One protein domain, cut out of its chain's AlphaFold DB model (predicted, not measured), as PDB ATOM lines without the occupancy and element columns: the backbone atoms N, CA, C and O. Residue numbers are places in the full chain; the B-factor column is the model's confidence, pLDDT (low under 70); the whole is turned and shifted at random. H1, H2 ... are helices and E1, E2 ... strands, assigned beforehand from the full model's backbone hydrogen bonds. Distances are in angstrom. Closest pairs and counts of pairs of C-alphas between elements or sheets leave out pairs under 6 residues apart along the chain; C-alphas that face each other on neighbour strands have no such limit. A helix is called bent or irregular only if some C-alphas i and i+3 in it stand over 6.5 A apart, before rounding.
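What this domain is: This is residues 83 to 187 of the 252 residues of an uncharacterized protein of Rhizophagus irregularis (UniProt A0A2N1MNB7). A short two-stranded ribbon, E1 and E2, lies near the middle of a loose, spread-out model; at one end of it H1 and residues 164 to 165 of H3 make a corner, and at its other end residues 131 to 135 lead from E1 into H2. H3 runs away as an arm, residues 168 to 173 standing free, while the long unnamed stretch 83 to 112 winds at the opposite end of the domain. The 105 printed residues include three named helices and two strands, in the order H1 E1 H2 E2 H3; the sheet E1 - E2 is antiparallel. The class is mostly helix, though under half of the residues are in named elements; the radius of gyration of the C-alphas is 16.6 A and the spans are 49 by 40 by 25 A.

Where its parts are: After residues 83 to 112, find C-alpha 113 at (37.780, 9.579, 38.884), where H1 begins; it runs to residue 122, 14.8 A. E1 is residues 127 to 130. H2, residues 136 to 148, covers 18.9 A. E2 is residues 158 to 161. H3, residues 164 to 180, covers 24.2 A and ends at C-alpha 180, (18.263, -11.111, 32.872).

How they stand to each other: Look across E1 and E2, antiparallel at 154 degrees: N 129 and O 159 are 3.0 A apart, N 159 and O 129 2.8 A. H1 and H3 touch through residues 164 to 165 of H3 alone, closest at the C-alphas of Ser 121 and Lys 164, 4.9 A, at a steep tilt of 64 degrees, opposite ways. H2 is apart from H1 and H3. Every O i to N i+4 pair is within hydrogen-bond range in H3, 5 of 6 in H1 and 8 of 9 in H2.

The domain as a whole: The farthest C-alphas, Pro 83 and Gln 180, are 50.3 A apart. The printed part has no cut and no long link. Residues 147 to 153 also stand free. Residues 181 to 187 have pLDDT under 70.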
ATOM      1  N   PRO A  83      47.529  28.693  38.581       70.12
ATOM      2  CA  PRO A  83      48.564  28.478  39.592       70.12
ATOM      3  C   PRO A  83      48.028  28.487  41.031       70.12
ATOM      4  O   PRO A  83      48.716  27.996  41.927       70.12
ATOM      5  N   LYS A  84      46.780  28.920  41.258       74.50
ATOM      6  CA  LYS A  84      46.094  28.892  42.563       74.50
ATOM      7  C   LYS A  84      45.038  27.781  42.691       74.50
ATOM      8  O   LYS A  84      44.278  27.783  43.651       74.50
ATOM      9  N   ALA A  85      44.967  26.848  41.737       76.88
ATOM     10  CA  ALA A  85      44.039  25.720  41.819       76.88
ATOM     11  C   ALA A  85      44.251  24.903  43.104       76.88
ATOM     12  O   ALA A  85      45.392  24.635  43.487       76.88
ATOM     13  N   LEU A  86      43.143  24.485  43.719       86.44
ATOM     14  CA  LEU A  86      43.127  23.644  44.912       86.44
ATOM     15  C   LEU A  86      43.781  22.278  44.645       86.44
ATOM     16  O   LEU A  86      43.803  21.772  43.514       86.44
ATOM     17  N   ASN A  87      44.302  21.664  45.704       89.88
ATOM     18  CA  ASN A  87      44.794  20.292  45.658       89.88
ATOM     19  C   ASN A  87      43.644  19.295  45.817       89.88
ATOM     20  O   ASN A  87      42.582  19.617  46.345       89.88
ATOM     21  N   CYS A  88      43.864  18.082  45.318       92.06
ATOM     22  CA  CYS A  88      42.940  16.963  45.448       92.06
ATOM     23  C   CYS A  88      42.656  16.648  46.922       92.06
ATOM     24  O   CYS A  88      43.588  16.581  47.719       92.06
ATOM     25  N   SER A  89      41.393  16.378  47.260       91.25
ATOM     26  CA  SER A  89      40.975  16.047  48.630       91.25
ATOM     27  C   SER A  89      41.563  14.735  49.157       91.25
ATOM     28  O   SER A  89      41.753  14.601  50.360       91.25
ATOM     29  N   ARG A  90      41.877  13.775  48.271       91.62
ATOM     30  CA  ARG A  90      42.487  12.495  48.663       91.62
ATOM     31  C   ARG A  90      43.792  12.712  49.457       91.62
ATOM     32  O   ARG A  90      44.710  13.342  48.913       91.62
ATOM     33  N   PRO A  91      43.955  12.083  50.637       87.75
ATOM     34  CA  PRO A  91      45.208  12.087  51.383       87.75
ATOM     35  C   PRO A  91      46.395  11.655  50.515       87.75
ATOM     36  O   PRO A  91      46.300  10.716  49.719       87.75
ATOM     37  N   ASN A  92      47.524  12.347  50.658       87.81
ATOM     38  CA  ASN A  92      48.768  12.098  49.915       87.81
ATOM     39  C   ASN A  92      48.693  12.347  48.391       87.81
ATOM     40  O   ASN A  92      49.623  12.000  47.661       87.81
ATOM     41  N   CYS A  93      47.629  12.977  47.875       90.31
ATOM     42  CA  CYS A  93      47.544  13.359  46.467       90.31
ATOM     43  C   CYS A  93      47.864  14.846  46.247       90.31
ATOM     44  O   CYS A  93      46.998  15.706  46.351       90.31
ATOM     45  N   GLN A  94      49.088  15.152  45.809       87.81
ATOM     46  CA  GLN A  94      49.521  16.526  45.494       87.81
ATOM     47  C   GLN A  94      49.105  17.006  44.089       87.81
ATOM     48  O   GLN A  94      49.671  17.946  43.527       87.81
ATOM     49  N   LYS A  95      48.140  16.329  43.454       88.06
ATOM     50  CA  LYS A  95      47.644  16.725  42.131       88.06
ATOM     51  C   LYS A  95      46.604  17.830  42.288       88.06
ATOM     52  O   LYS A  95      45.684  17.711  43.090       88.06
ATOM     53  N   ARG A  96      46.703  18.855  41.443       87.25
ATOM     54  CA  ARG A  96      45.702  19.924  41.345       87.25
ATOM     55  C   ARG A  96      44.388  19.394  40.785       87.25
ATOM     56  O   ARG A  96      44.396  18.610  39.822       87.25
ATOM     57  N   VAL A  97      43.282  19.846  41.365       89.81
ATOM     58  CA  VAL A  97      41.945  19.539  40.858       89.81
ATOM     59  C   VAL A  97      41.671  20.277  39.558       89.81
ATOM     60  O   VAL A  97      42.359  21.235  39.198       89.81
ATOM     61  N   TYR A  98      40.683  19.794  38.815       87.12
ATOM     62  CA  TYR A  98      40.141  20.576  37.718       87.12
ATOM     63  C   TYR A  98      39.340  21.749  38.286       87.12
ATOM     64  O   TYR A  98      38.570  21.588  39.234       87.12
ATOM     65  N   THR A  99      39.536  22.913  37.681       87.94
ATOM     66  CA  THR A  99      38.792  24.137  37.952       87.94
ATOM     67  C   THR A  99      38.178  24.587  36.638       87.94
ATOM     68  O   THR A  99      38.837  24.488  35.598       87.94
ATOM     69  N   ASP A 100      36.941  25.063  36.685       85.50
ATOM     70  CA  ASP A 100      36.246  25.557  35.505       85.50
ATOM     71  C   ASP A 100      37.032  26.741  34.880       85.50
ATOM     72  O   ASP A 100      37.429  27.668  35.597       85.50
ATOM     73  N   PRO A 101      37.326  26.710  33.562       83.31
ATOM     74  CA  PRO A 101      38.043  27.784  32.877       83.31
ATOM     75  C   PRO A 101      37.310  29.129  32.883       83.31
ATOM     76  O   PRO A 101      37.970  30.167  32.861       83.31
ATOM     77  N   GLN A 102      35.975  29.106  32.891       85.12
ATOM     78  CA  GLN A 102      35.118  30.290  32.890       85.12
ATOM     79  C   GLN A 102      34.915  30.819  34.309       85.12
ATOM     80  O   GLN A 102      34.942  32.027  34.534       85.12
ATOM     81  N   ASP A 103      34.766  29.921  35.283       87.69
ATOM     82  CA  ASP A 103      34.584  30.282  36.688       87.69
ATOM     83  C   ASP A 103      35.601  29.576  37.589       87.69
ATOM     84  O   ASP A 103      35.382  28.477  38.098       87.69
ATOM     85  N   LYS A 104      36.711  30.270  37.868       85.00
ATOM     86  CA  LYS A 104      37.812  29.745  38.692       85.00
ATOM     87  C   LYS A 104      37.411  29.402  40.135       85.00
ATOM     88  O   LYS A 104      38.228  28.831  40.856       85.00
ATOM     89  N   LYS A 105      36.199  29.756  40.582       88.94
ATOM     90  CA  LYS A 105      35.676  29.336  41.888       88.94
ATOM     91  C   LYS A 105      35.090  27.930  41.852       88.94
ATOM     92  O   LYS A 105      35.018  27.326  42.913       88.94
ATOM     93  N   LYS A 106      34.695  27.409  40.684       91.94
ATOM     94  CA  LYS A 106      34.082  26.082  40.534       91.94
ATOM     95  C   LYS A 106      35.127  25.006  40.280       91.94
ATOM     96  O   LYS A 106      35.997  25.164  39.425       91.94
ATOM     97  N   PHE A 107      35.048  23.896  41.004       91.94
ATOM     98  CA  PHE A 107      36.064  22.841  40.950       91.94
ATOM     99  C   PHE A 107      35.491  21.459  41.268       91.94
ATOM    100  O   PHE A 107      34.393  21.347  41.793       91.94
ATOM    101  N   TYR A 108      36.247  20.400  40.985       91.62
ATOM    102  CA  TYR A 108      35.971  19.069  41.543       91.62
ATOM    103  C   TYR A 108      36.794  18.839  42.809       91.62
ATOM    104  O   TYR A 108      37.958  19.223  42.845       91.62
ATOM    105  N   SER A 109      36.258  18.133  43.807       91.94
ATOM    106  CA  SER A 109      37.045  17.708  44.983       91.94
ATOM    107  C   SER A 109      38.248  16.807  44.632       91.94
ATOM    108  O   SER A 109      39.279  16.821  45.304       91.94
ATOM    109  N   TYR A 110      38.162  16.029  43.546       91.38
ATOM    110  CA  TYR A 110      39.198  15.070  43.147       91.38
ATOM    111  C   TYR A 110      39.852  15.447  41.822       91.38
ATOM    112  O   TYR A 110      39.201  15.913  40.890       91.38
ATOM    113  N   CYS A 111      41.151  15.166  41.692       89.62
ATOM    114  CA  CYS A 111      41.878  15.432  40.448       89.62
ATOM    115  C   CYS A 111      41.479  14.508  39.285       89.62
ATOM    116  O   CYS A 111      41.788  14.807  38.132       89.62
ATOM    117  N   SER A 112      40.883  13.352  39.585       89.25
ATOM    118  CA  SER A 112      40.373  12.390  38.608       89.25
ATOM    119  C   SER A 112      39.445  11.371  39.269       89.25
ATOM    120  O   SER A 112      39.543  11.115  40.473       89.25
ATOM    121  N   SER A 113      38.611  10.714  38.459       87.62
ATOM    122  CA  SER A 113      37.780   9.579  38.884       87.62
ATOM    123  C   SER A 113      38.614   8.436  39.471       87.62
ATOM    124  O   SER A 113      38.265   7.881  40.506       87.62
ATOM    125  N   ALA A 114      39.762   8.117  38.868       89.25
ATOM    126  CA  ALA A 114      40.678   7.102  39.389       89.25
ATOM    127  C   ALA A 114      41.203   7.447  40.793       89.25
ATOM    128  O   ALA A 114      41.380   6.557  41.622       89.25
ATOM    129  N   CYS A 115      41.438   8.734  41.074       90.88
ATOM    130  CA  CYS A 115      41.876   9.185  42.391       90.88
ATOM    131  C   CYS A 115      40.774   8.984  43.438       90.88
ATOM    132  O   CYS A 115      41.039   8.409  44.489       90.88
ATOM    133  N   TYR A 116      39.538   9.363  43.100       91.12
ATOM    134  CA  TYR A 116      38.359   9.105  43.927       91.12
ATOM    135  C   TYR A 116      38.195   7.610  44.242       91.12
ATOM    136  O   TYR A 116      38.130   7.219  45.402       91.12
ATOM    137  N   TRP A 117      38.224   6.744  43.223       88.69
ATOM    138  CA  TRP A 117      38.065   5.300  43.428       88.69
ATOM    139  C   TRP A 117      39.210   4.663  44.216       88.69
ATOM    140  O   TRP A 117      38.993   3.689  44.935       88.69
ATOM    141  N   SER A 118      40.418   5.219  44.107       91.38
ATOM    142  CA  SER A 118      41.563   4.783  44.908       91.38
ATOM    143  C   SER A 118      41.350   5.089  46.391       91.38
ATOM    144  O   SER A 118      41.693   4.264  47.229       91.38
ATOM    145  N   GLU A 119      40.751   6.228  46.733       90.00
ATOM    146  CA  GLU A 119      40.365   6.518  48.117       90.00
ATOM    147  C   GLU A 119      39.235   5.600  48.595       90.00
ATOM    148  O   GLU A 119      39.360   4.969  49.639       90.00
ATOM    149  N   CYS A 120      38.184   5.412  47.790       89.06
ATOM    150  CA  CYS A 120      37.100   4.479  48.122       89.06
ATOM    151  C   CYS A 120      37.589   3.030  48.317       89.06
ATOM    152  O   CYS A 120      36.950   2.242  49.013       89.06
ATOM    153  N   SER A 121      38.720   2.658  47.708       89.25
ATOM    154  CA  SER A 121      39.323   1.332  47.883       89.25
ATOM    155  C   SER A 121      40.009   1.135  49.232       89.25
ATOM    156  O   SER A 121      40.114  -0.002  49.683       89.25
ATOM    157  N   THR A 122      40.427   2.220  49.888       91.62
ATOM    158  CA  THR A 122      41.033   2.182  51.225       91.62
ATOM    159  C   THR A 122      40.005   2.322  52.349       91.62
ATOM    160  O   THR A 122      40.359   2.197  53.516       91.62
ATOM    161  N   LEU A 123      38.735   2.583  52.020       89.94
ATOM    162  CA  LEU A 123      37.667   2.722  53.008       89.94
ATOM    163  C   LEU A 123      37.249   1.364  53.577       89.94
ATOM    164  O   LEU A 123      36.933   0.436  52.831       89.94
ATOM    165  N   THR A 124      37.166   1.281  54.902       91.31
ATOM    166  CA  THR A 124      36.586   0.141  55.631       91.31
ATOM    167  C   THR A 124      35.088   0.315  55.882       91.31
ATOM    168  O   THR A 124      34.364  -0.672  55.975       91.31
ATOM    169  N   ALA A 125      34.611   1.562  55.931       90.62
ATOM    170  CA  ALA A 125      33.220   1.928  56.170       90.62
ATOM    171  C   ALA A 125      32.760   3.036  55.215       90.62
ATOM    172  O   ALA A 125      33.574   3.750  54.624       90.62
ATOM    173  N   THR A 126      31.444   3.173  55.058       89.81
ATOM    174  CA  THR A 126      30.841   4.238  54.250       89.81
ATOM    175  C   THR A 126      31.062   5.597  54.905       89.81
ATOM    176  O   THR A 126      30.775   5.770  56.088       89.81
ATOM    177  N   GLN A 127      31.533   6.570  54.129       89.31
ATOM    178  CA  GLN A 127      31.733   7.947  54.573       89.31
ATOM    179  C   GLN A 127      30.712   8.883  53.924       89.31
ATOM    180  O   GLN A 127      30.351   8.717  52.754       89.31
ATOM    181  N   LEU A 128      30.252   9.871  54.694       91.88
ATOM    182  CA  LEU A 128      29.407  10.959  54.213       91.88
ATOM    183  C   LEU A 128      30.178  12.272  54.283       91.88
ATOM    184  O   LEU A 128      30.583  12.703  55.360       91.88
ATOM    185  N   SER A 129      30.307  12.927  53.136       88.56
ATOM    186  CA  SER A 129      31.050  14.181  53.004       88.56
ATOM    187  C   SER A 129      30.116  15.277  52.500       88.56
ATOM    188  O   SER A 129      29.548  15.154  51.413       88.56
ATOM    189  N   LEU A 130      29.930  16.346  53.278       93.44
ATOM    190  CA  LEU A 130      29.141  17.504  52.847       93.44
ATOM    191  C   LEU A 130      29.842  18.196  51.672       93.44
ATOM    192  O   LEU A 130      31.016  18.553  51.765       93.44
ATOM    193  N   LEU A 131      29.123  18.404  50.572       91.88
ATOM    194  CA  LEU A 131      29.674  19.059  49.392       91.88
ATOM    195  C   LEU A 131      29.641  20.581  49.503       91.88
ATOM    196  O   LEU A 131      28.655  21.180  49.936       91.88
ATOM    197  N   ASN A 132      30.721  21.208  49.038       93.38
ATOM    198  CA  ASN A 132      30.800  22.654  48.884       93.38
ATOM    199  C   ASN A 132      29.887  23.108  47.732       93.38
ATOM    200  O   ASN A 132      29.836  22.457  46.694       93.38
ATOM    201  N   LYS A 133      29.220  24.259  47.877       94.62
ATOM    202  CA  LYS A 133      28.369  24.848  46.825       94.62
ATOM    203  C   LYS A 133      29.119  25.159  45.526       94.62
ATOM    204  O   LYS A 133      28.507  25.205  44.465       94.62
ATOM    205  N   ASN A 134      30.429  25.369  45.623       94.00
ATOM    206  CA  ASN A 134      31.317  25.590  44.487       94.00
ATOM    207  C   ASN A 134      31.821  24.281  43.849       94.00
ATOM    208  O   ASN A 134      32.469  24.322  42.805       94.00
ATOM    209  N   ASP A 135      31.559  23.124  44.466       92.81
ATOM    210  CA  ASP A 135      31.920  21.840  43.875       92.81
ATOM    211  C   ASP A 135      31.010  21.557  42.670       92.81
ATOM    212  O   ASP A 135      29.787  21.688  42.740       92.81
ATOM    213  N   LEU A 136      31.600  21.159  41.549       92.12
ATOM    214  CA  LEU A 136      30.866  20.835  40.332       92.12
ATOM    215  C   LEU A 136      29.885  19.674  40.549       92.12
ATOM    216  O   LEU A 136      28.786  19.716  40.000       92.12
ATOM    217  N   ASP A 137      30.207  18.702  41.406       91.50
ATOM    218  CA  ASP A 137      29.285  17.620  41.761       91.50
ATOM    219  C   ASP A 137      28.067  18.157  42.541       91.50
ATOM    220  O   ASP A 137      26.942  17.702  42.316       91.50
ATOM    221  N   TYR A 138      28.255  19.168  43.406       94.06
ATOM    222  CA  TYR A 138      27.142  19.852  44.081       94.06
ATOM    223  C   TYR A 138      26.252  20.560  43.066       94.06
ATOM    224  O   TYR A 138      25.035  20.395  43.097       94.06
ATOM    225  N   ILE A 139      26.853  21.344  42.169       93.50
ATOM    226  CA  ILE A 139      26.122  22.154  41.187       93.50
ATOM    227  C   ILE A 139      25.258  21.255  40.302       93.50
ATOM    228  O   ILE A 139      24.072  21.530  40.121       93.50
ATOM    229  N   TRP A 140      25.823  20.153  39.808       91.94
ATOM    230  CA  TRP A 140      25.107  19.195  38.968       91.94
ATOM    231  C   TRP A 140      23.960  18.514  39.718       91.94
ATOM    232  O   TRP A 140      22.836  18.459  39.212       91.94
ATOM    233  N   ALA A 141      24.212  18.033  40.938       91.00
ATOM    234  CA  ALA A 141      23.179  17.407  41.758       91.00
ATOM    235  C   ALA A 141      22.055  18.397  42.115       91.00
ATOM    236  O   ALA A 141      20.876  18.059  42.005       91.00
ATOM    237  N   HIS A 142      22.408  19.633  42.473       91.38
ATOM    238  CA  HIS A 142      21.465  20.703  42.783       91.38
ATOM    239  C   HIS A 142      20.581  21.035  41.576       91.38
ATOM    240  O   HIS A 142      19.357  21.048  41.694       91.38
ATOM    241  N   GLN A 143      21.179  21.280  40.406       91.75
ATOM    242  CA  GLN A 143      20.441  21.576  39.174       91.75
ATOM    243  C   GLN A 143      19.479  20.445  38.813       91.75
ATOM    244  O   GLN A 143      18.312  20.694  38.511       91.75
ATOM    245  N   ARG A 144      19.943  19.193  38.904       89.19
ATOM    246  CA  ARG A 144      19.101  18.030  38.631       89.19
ATOM    247  C   ARG A 144      17.924  17.938  39.598       89.19
ATOM    248  O   ARG A 144      16.808  17.692  39.150       89.19
ATOM    249  N   PHE A 145      18.152  18.167  40.887       88.88
ATOM    250  CA  PHE A 145      17.099  18.107  41.897       88.88
ATOM    251  C   PHE A 145      16.055  19.217  41.709       88.88
ATOM    252  O   PHE A 145      14.861  18.938  41.631       88.88
ATOM    253  N   ILE A 146      16.499  20.467  41.553       87.88
ATOM    254  CA  ILE A 146      15.602  21.619  41.372       87.88
ATOM    255  C   ILE A 146      14.813  21.527  40.061       87.88
ATOM    256  O   ILE A 146      13.655  21.926  40.031       87.88
ATOM    257  N   SER A 147      15.374  20.922  39.005       87.38
ATOM    258  CA  SER A 147      14.621  20.666  37.764       87.38
ATOM    259  C   SER A 147      13.390  19.770  37.960       87.38
ATOM    260  O   SER A 147      12.464  19.829  37.159       87.38
ATOM    261  N   MET A 148      13.373  18.948  39.014       86.56
ATOM    262  CA  MET A 148      12.239  18.084  39.355       86.56
ATOM    263  C   MET A 148      11.320  18.724  40.400       86.56
ATOM    264  O   MET A 148      10.122  18.458  40.401       86.56
ATOM    265  N   LEU A 149      11.874  19.548  41.295       89.88
ATOM    266  CA  LEU A 149      11.163  20.186  42.403       89.88
ATOM    267  C   LEU A 149      11.601  21.659  42.539       89.88
ATOM    268  O   LEU A 149      12.447  21.971  43.382       89.88
ATOM    269  N   PRO A 150      11.035  22.583  41.740       87.44
ATOM    270  CA  PRO A 150      11.541  23.956  41.623       87.44
ATOM    271  C   PRO A 150      11.429  24.776  42.915       87.44
ATOM    272  O   PRO A 150      12.264  25.637  43.175       87.44
ATOM    273  N   ASN A 151      10.438  24.477  43.759       90.25
ATOM    274  CA  ASN A 151      10.163  25.235  44.986       90.25
ATOM    275  C   ASN A 151      10.858  24.658  46.233       90.25
ATOM    276  O   ASN A 151      10.690  25.172  47.340       90.25
ATOM    277  N   ALA A 152      11.625  23.575  46.086       88.06
ATOM    278  CA  ALA A 152      12.269  22.914  47.213       88.06
ATOM    279  C   ALA A 152      13.541  23.656  47.663       88.06
ATOM    280  O   ALA A 152      14.381  24.050  46.857       88.06
ATOM    281  N   LYS A 153      13.726  23.795  48.983       90.38
ATOM    282  CA  LYS A 153      14.937  24.384  49.578       90.38
ATOM    283  C   LYS A 153      15.909  23.289  50.018       90.38
ATOM    284  O   LYS A 153      15.678  22.614  51.019       90.38
ATOM    285  N   ILE A 154      17.029  23.148  49.309       90.06
ATOM    286  CA  ILE A 154      18.081  22.179  49.650       90.06
ATOM    287  C   ILE A 154      18.932  22.718  50.809       90.06
ATOM    288  O   ILE A 154      19.578  23.758  50.687       90.06
ATOM    289  N   LYS A 155      18.960  21.995  51.936       91.00
ATOM    290  CA  LYS A 155      19.796  22.343  53.103       91.00
ATOM    291  C   LYS A 155      21.258  21.924  52.936       91.00
ATOM    292  O   LYS A 155      22.147  22.625  53.410       91.00
ATOM    293  N   GLY A 156      21.512  20.828  52.231       90.12
ATOM    294  CA  GLY A 156      22.853  20.326  51.952       90.12
ATOM    295  C   GLY A 156      22.810  19.134  51.004       90.12
ATOM    296  O   GLY A 156      21.779  18.476  50.881       90.12
ATOM    297  N   ILE A 157      23.927  18.876  50.327       92.75
ATOM    298  CA  ILE A 157      24.113  17.696  49.479       92.75
ATOM    299  C   ILE A 157      25.322  16.947  50.023       92.75
ATOM    300  O   ILE A 157      26.408  17.517  50.132       92.75
ATOM    301  N   PHE A 158      25.125  15.680  50.371       92.81
ATOM    302  CA  PHE A 158      26.177  14.817  50.891       92.81
ATOM    303  C   PHE A 158      26.629  13.841  49.809       92.81
ATOM    304  O   PHE A 158      25.811  13.226  49.125       92.81
ATOM    305  N   ARG A 159      27.942  13.679  49.670       90.62
ATOM    306  CA  ARG A 159      28.550  12.614  48.877       90.62
ATOM    307  C   ARG A 159      28.628  11.356  49.726       90.62
ATOM    308  O   ARG A 159      29.216  11.382  50.804       90.62
ATOM    309  N   LEU A 160      28.079  10.265  49.202       90.44
ATOM    310  CA  LEU A 160      28.167   8.941  49.805       90.44
ATOM    311  C   LEU A 160      29.357   8.180  49.204       90.44
ATOM    312  O   LEU A 160      29.338   7.820  48.026       90.44
ATOM    313  N   GLN A 161      30.394   7.939  50.003       89.25
ATOM    314  CA  GLN A 161      31.596   7.213  49.591       89.25
ATOM    315  C   GLN A 161      31.574   5.818  50.201       89.25
ATOM    316  O   GLN A 161      31.733   5.657  51.407       89.25
ATOM    317  N   MET A 162      31.350   4.804  49.369       88.00
ATOM    318  CA  MET A 162      31.242   3.417  49.816       88.00
ATOM    319  C   MET A 162      32.548   2.645  49.575       88.00
ATOM    320  O   MET A 162      33.181   2.842  48.531       88.00
ATOM    321  N   PRO A 163      32.918   1.719  50.481       91.00
ATOM    322  CA  PRO A 163      34.002   0.772  50.263       91.00
ATOM    323  C   PRO A 163      33.873   0.034  48.934       91.00
ATOM    324  O   PRO A 163      32.787  -0.420  48.557       91.00
ATOM    325  N   LYS A 164      35.005  -0.169  48.256       88.19
ATOM    326  CA  LYS A 164      35.047  -0.841  46.949       88.19
ATOM    327  C   LYS A 164      34.351  -2.207  46.946       88.19
ATOM    328  O   LYS A 164      33.649  -2.516  45.993       88.19
ATOM    329  N   LYS A 165      34.451  -2.987  48.031       88.25
ATOM    330  CA  LYS A 165      33.768  -4.288  48.160       88.25
ATOM    331  C   LYS A 165      32.245  -4.176  47.981       88.25
ATOM    332  O   LYS A 165      31.657  -5.013  47.300       88.25
ATOM    333  N   LEU A 166      31.621  -3.145  48.558       87.38
ATOM    334  CA  LEU A 166      30.179  -2.904  48.432       87.38
ATOM    335  C   LEU A 166      29.818  -2.401  47.035       87.38
ATOM    336  O   LEU A 166      28.853  -2.871  46.438       87.38
ATOM    337  N   VAL A 167      30.625  -1.490  46.487       85.50
ATOM    338  CA  VAL A 167      30.424  -0.967  45.129       85.50
ATOM    339  C   VAL A 167      30.528  -2.089  44.095       85.50
ATOM    340  O   VAL A 167      29.669  -2.196  43.222       85.50
ATOM    341  N   ASP A 168      31.524  -2.964  44.216       87.75
ATOM    342  CA  ASP A 168      31.726  -4.102  43.318       87.75
ATOM    343  C   ASP A 168      30.582  -5.121  43.440       87.75
ATOM    344  O   ASP A 168      30.114  -5.645  42.426       87.75
ATOM    345  N   ALA A 169      30.091  -5.385  44.658       89.19
ATOM    346  CA  ALA A 169      28.921  -6.239  44.878       89.19
ATOM    347  C   ALA A 169      27.667  -5.658  44.202       89.19
ATOM    348  O   ALA A 169      26.992  -6.357  43.443       89.19
ATOM    349  N   HIS A 170      27.413  -4.359  44.382       82.06
ATOM    350  CA  HIS A 170      26.305  -3.663  43.733       82.06
ATOM    351  C   HIS A 170      26.433  -3.674  42.200       82.06
ATOM    352  O   HIS A 170      25.468  -3.947  41.487       82.06
ATOM    353  N   GLN A 171      27.635  -3.448  41.663       85.19
ATOM    354  CA  GLN A 171      27.877  -3.510  40.219       85.19
ATOM    355  C   GLN A 171      27.666  -4.919  39.651       85.19
ATOM    356  O   GLN A 171      27.124  -5.052  38.552       85.19
ATOM    357  N   LYS A 172      28.060  -5.975  40.377       89.50
ATOM    358  CA  LYS A 172      27.788  -7.368  39.986       89.50
ATOM    359  C   LYS A 172      26.287  -7.644  39.931       89.50
ATOM    360  O   LYS A 172      25.828  -8.210  38.940       89.50
ATOM    361  N   LEU A 173      25.532  -7.204  40.937       86.56
ATOM    362  CA  LEU A 173      24.074  -7.328  40.947       86.56
ATOM    363  C   LEU A 173      23.449  -6.586  39.758       86.56
ATOM    364  O   LEU A 173      22.691  -7.175  38.992       86.56
ATOM    365  N   LYS A 174      23.855  -5.333  39.521       80.75
ATOM    366  CA  LYS A 174      23.383  -4.535  38.380       80.75
ATOM    367  C   LYS A 174      23.635  -5.225  37.034       80.75
ATOM    368  O   LYS A 174      22.767  -5.199  36.165       80.75
ATOM    369  N   LYS A 175      24.798  -5.864  36.861       86.00
ATOM    370  CA  LYS A 175      25.120  -6.641  35.651       86.00
ATOM    371  C   LYS A 175      24.218  -7.866  35.493       86.00
ATOM    372  O   LYS A 175      23.754  -8.122  34.389       86.00
ATOM    373  N   ARG A 176      23.936  -8.596  36.579       86.06
ATOM    374  CA  ARG A 176      23.016  -9.748  36.553       86.06
ATOM    375  C   ARG A 176      21.606  -9.328  36.136       86.06
ATOM    376  O   ARG A 176      21.063  -9.924  35.214       86.06
ATOM    377  N   MET A 177      21.082  -8.254  36.729       80.75
ATOM    378  CA  MET A 177      19.752  -7.728  36.399       80.75
ATOM    379  C   MET A 177      19.664  -7.228  34.951       80.75
ATOM    380  O   MET A 177      18.681  -7.484  34.261       80.75
ATOM    381  N   ALA A 178      20.702  -6.550  34.450       77.81
ATOM    382  CA  ALA A 178      20.745  -6.113  33.052       77.81
ATOM    383  C   ALA A 178      20.720  -7.301  32.072       77.81
ATOM    384  O   ALA A 178      19.969  -7.277  31.098       77.81
ATOM    385  N   ASN A 179      21.488  -8.355  32.367       78.00
ATOM    386  CA  ASN A 179      21.540  -9.562  31.543       78.00
ATOM    387  C   ASN A 179      20.216 -10.341  31.566       78.00
ATOM    388  O   ASN A 179      19.778 -10.808  30.519       78.00
ATOM    389  N   GLN A 180      19.569 -10.454  32.731       74.44
ATOM    390  CA  GLN A 180      18.263 -11.111  32.872       74.44
ATOM    391  C   GLN A 180      17.165 -10.376  32.098       74.44
ATOM    392  O   GLN A 180      16.361 -11.015  31.427       74.44
ATOM    393  N   ASN A 181      17.180  -9.043  32.110       68.88
ATOM    394  CA  ASN A 181      16.147  -8.244  31.453       68.88
ATOM    395  C   ASN A 181      16.415  -7.984  29.957       68.88
ATOM    396  O   ASN A 181      15.633  -7.276  29.333       68.88
ATOM    397  N   ARG A 182      17.509  -8.505  29.364       60.59
ATOM    398  CA  ARG A 182      17.967  -8.168  27.991       60.59
ATOM    399  C   ARG A 182      18.005  -6.650  27.712       60.59
ATOM    400  O   ARG A 182      17.847  -6.210  26.576       60.59
ATOM    401  N   LEU A 183      18.232  -5.838  28.744       57.53
ATOM    402  CA  LEU A 183      18.281  -4.378  28.654       57.53
ATOM    403  C   LEU A 183      19.734  -3.902  28.703       57.53
ATOM    404  O   LEU A 183      20.565  -4.444  29.435       57.53
ATOM    405  N   SER A 184      20.049  -2.842  27.954       55.31
ATOM    406  CA  SER A 184      21.370  -2.213  28.036       55.31
ATOM    407  C   SER A 184      21.617  -1.672  29.453       55.31
ATOM    408  O   SER A 184      20.700  -1.191  30.125       55.31
ATOM    409  N   LEU A 185      22.872  -1.709  29.923       52.41
ATOM    410  CA  LEU A 185      23.257  -1.303  31.289       52.41
ATOM    411  C   LEU A 185      22.797   0.125  31.676       52.41
ATOM    412  O   LEU A 185      22.687   0.442  32.866       52.41
ATOM    413  N   ASN A 186      22.544   0.968  30.670       50.91
ATOM    414  CA  ASN A 186      22.127   2.365  30.789       50.91
ATOM    415  C   ASN A 186      20.595   2.549  30.812       50.91
ATOM    416  O   ASN A 186      20.124   3.544  31.362       50.91
ATOM    417  N   ALA A 187      19.811   1.596  30.290       43.31
ATOM    418  CA  ALA A 187      18.343   1.676  30.260       43.31
ATOM    419  C   ALA A 187      17.723   1.534  31.666       43.31
ATOM    420  O   ALA A 187      16.819   2.287  32.033       43.31
TER     421      ALA A 187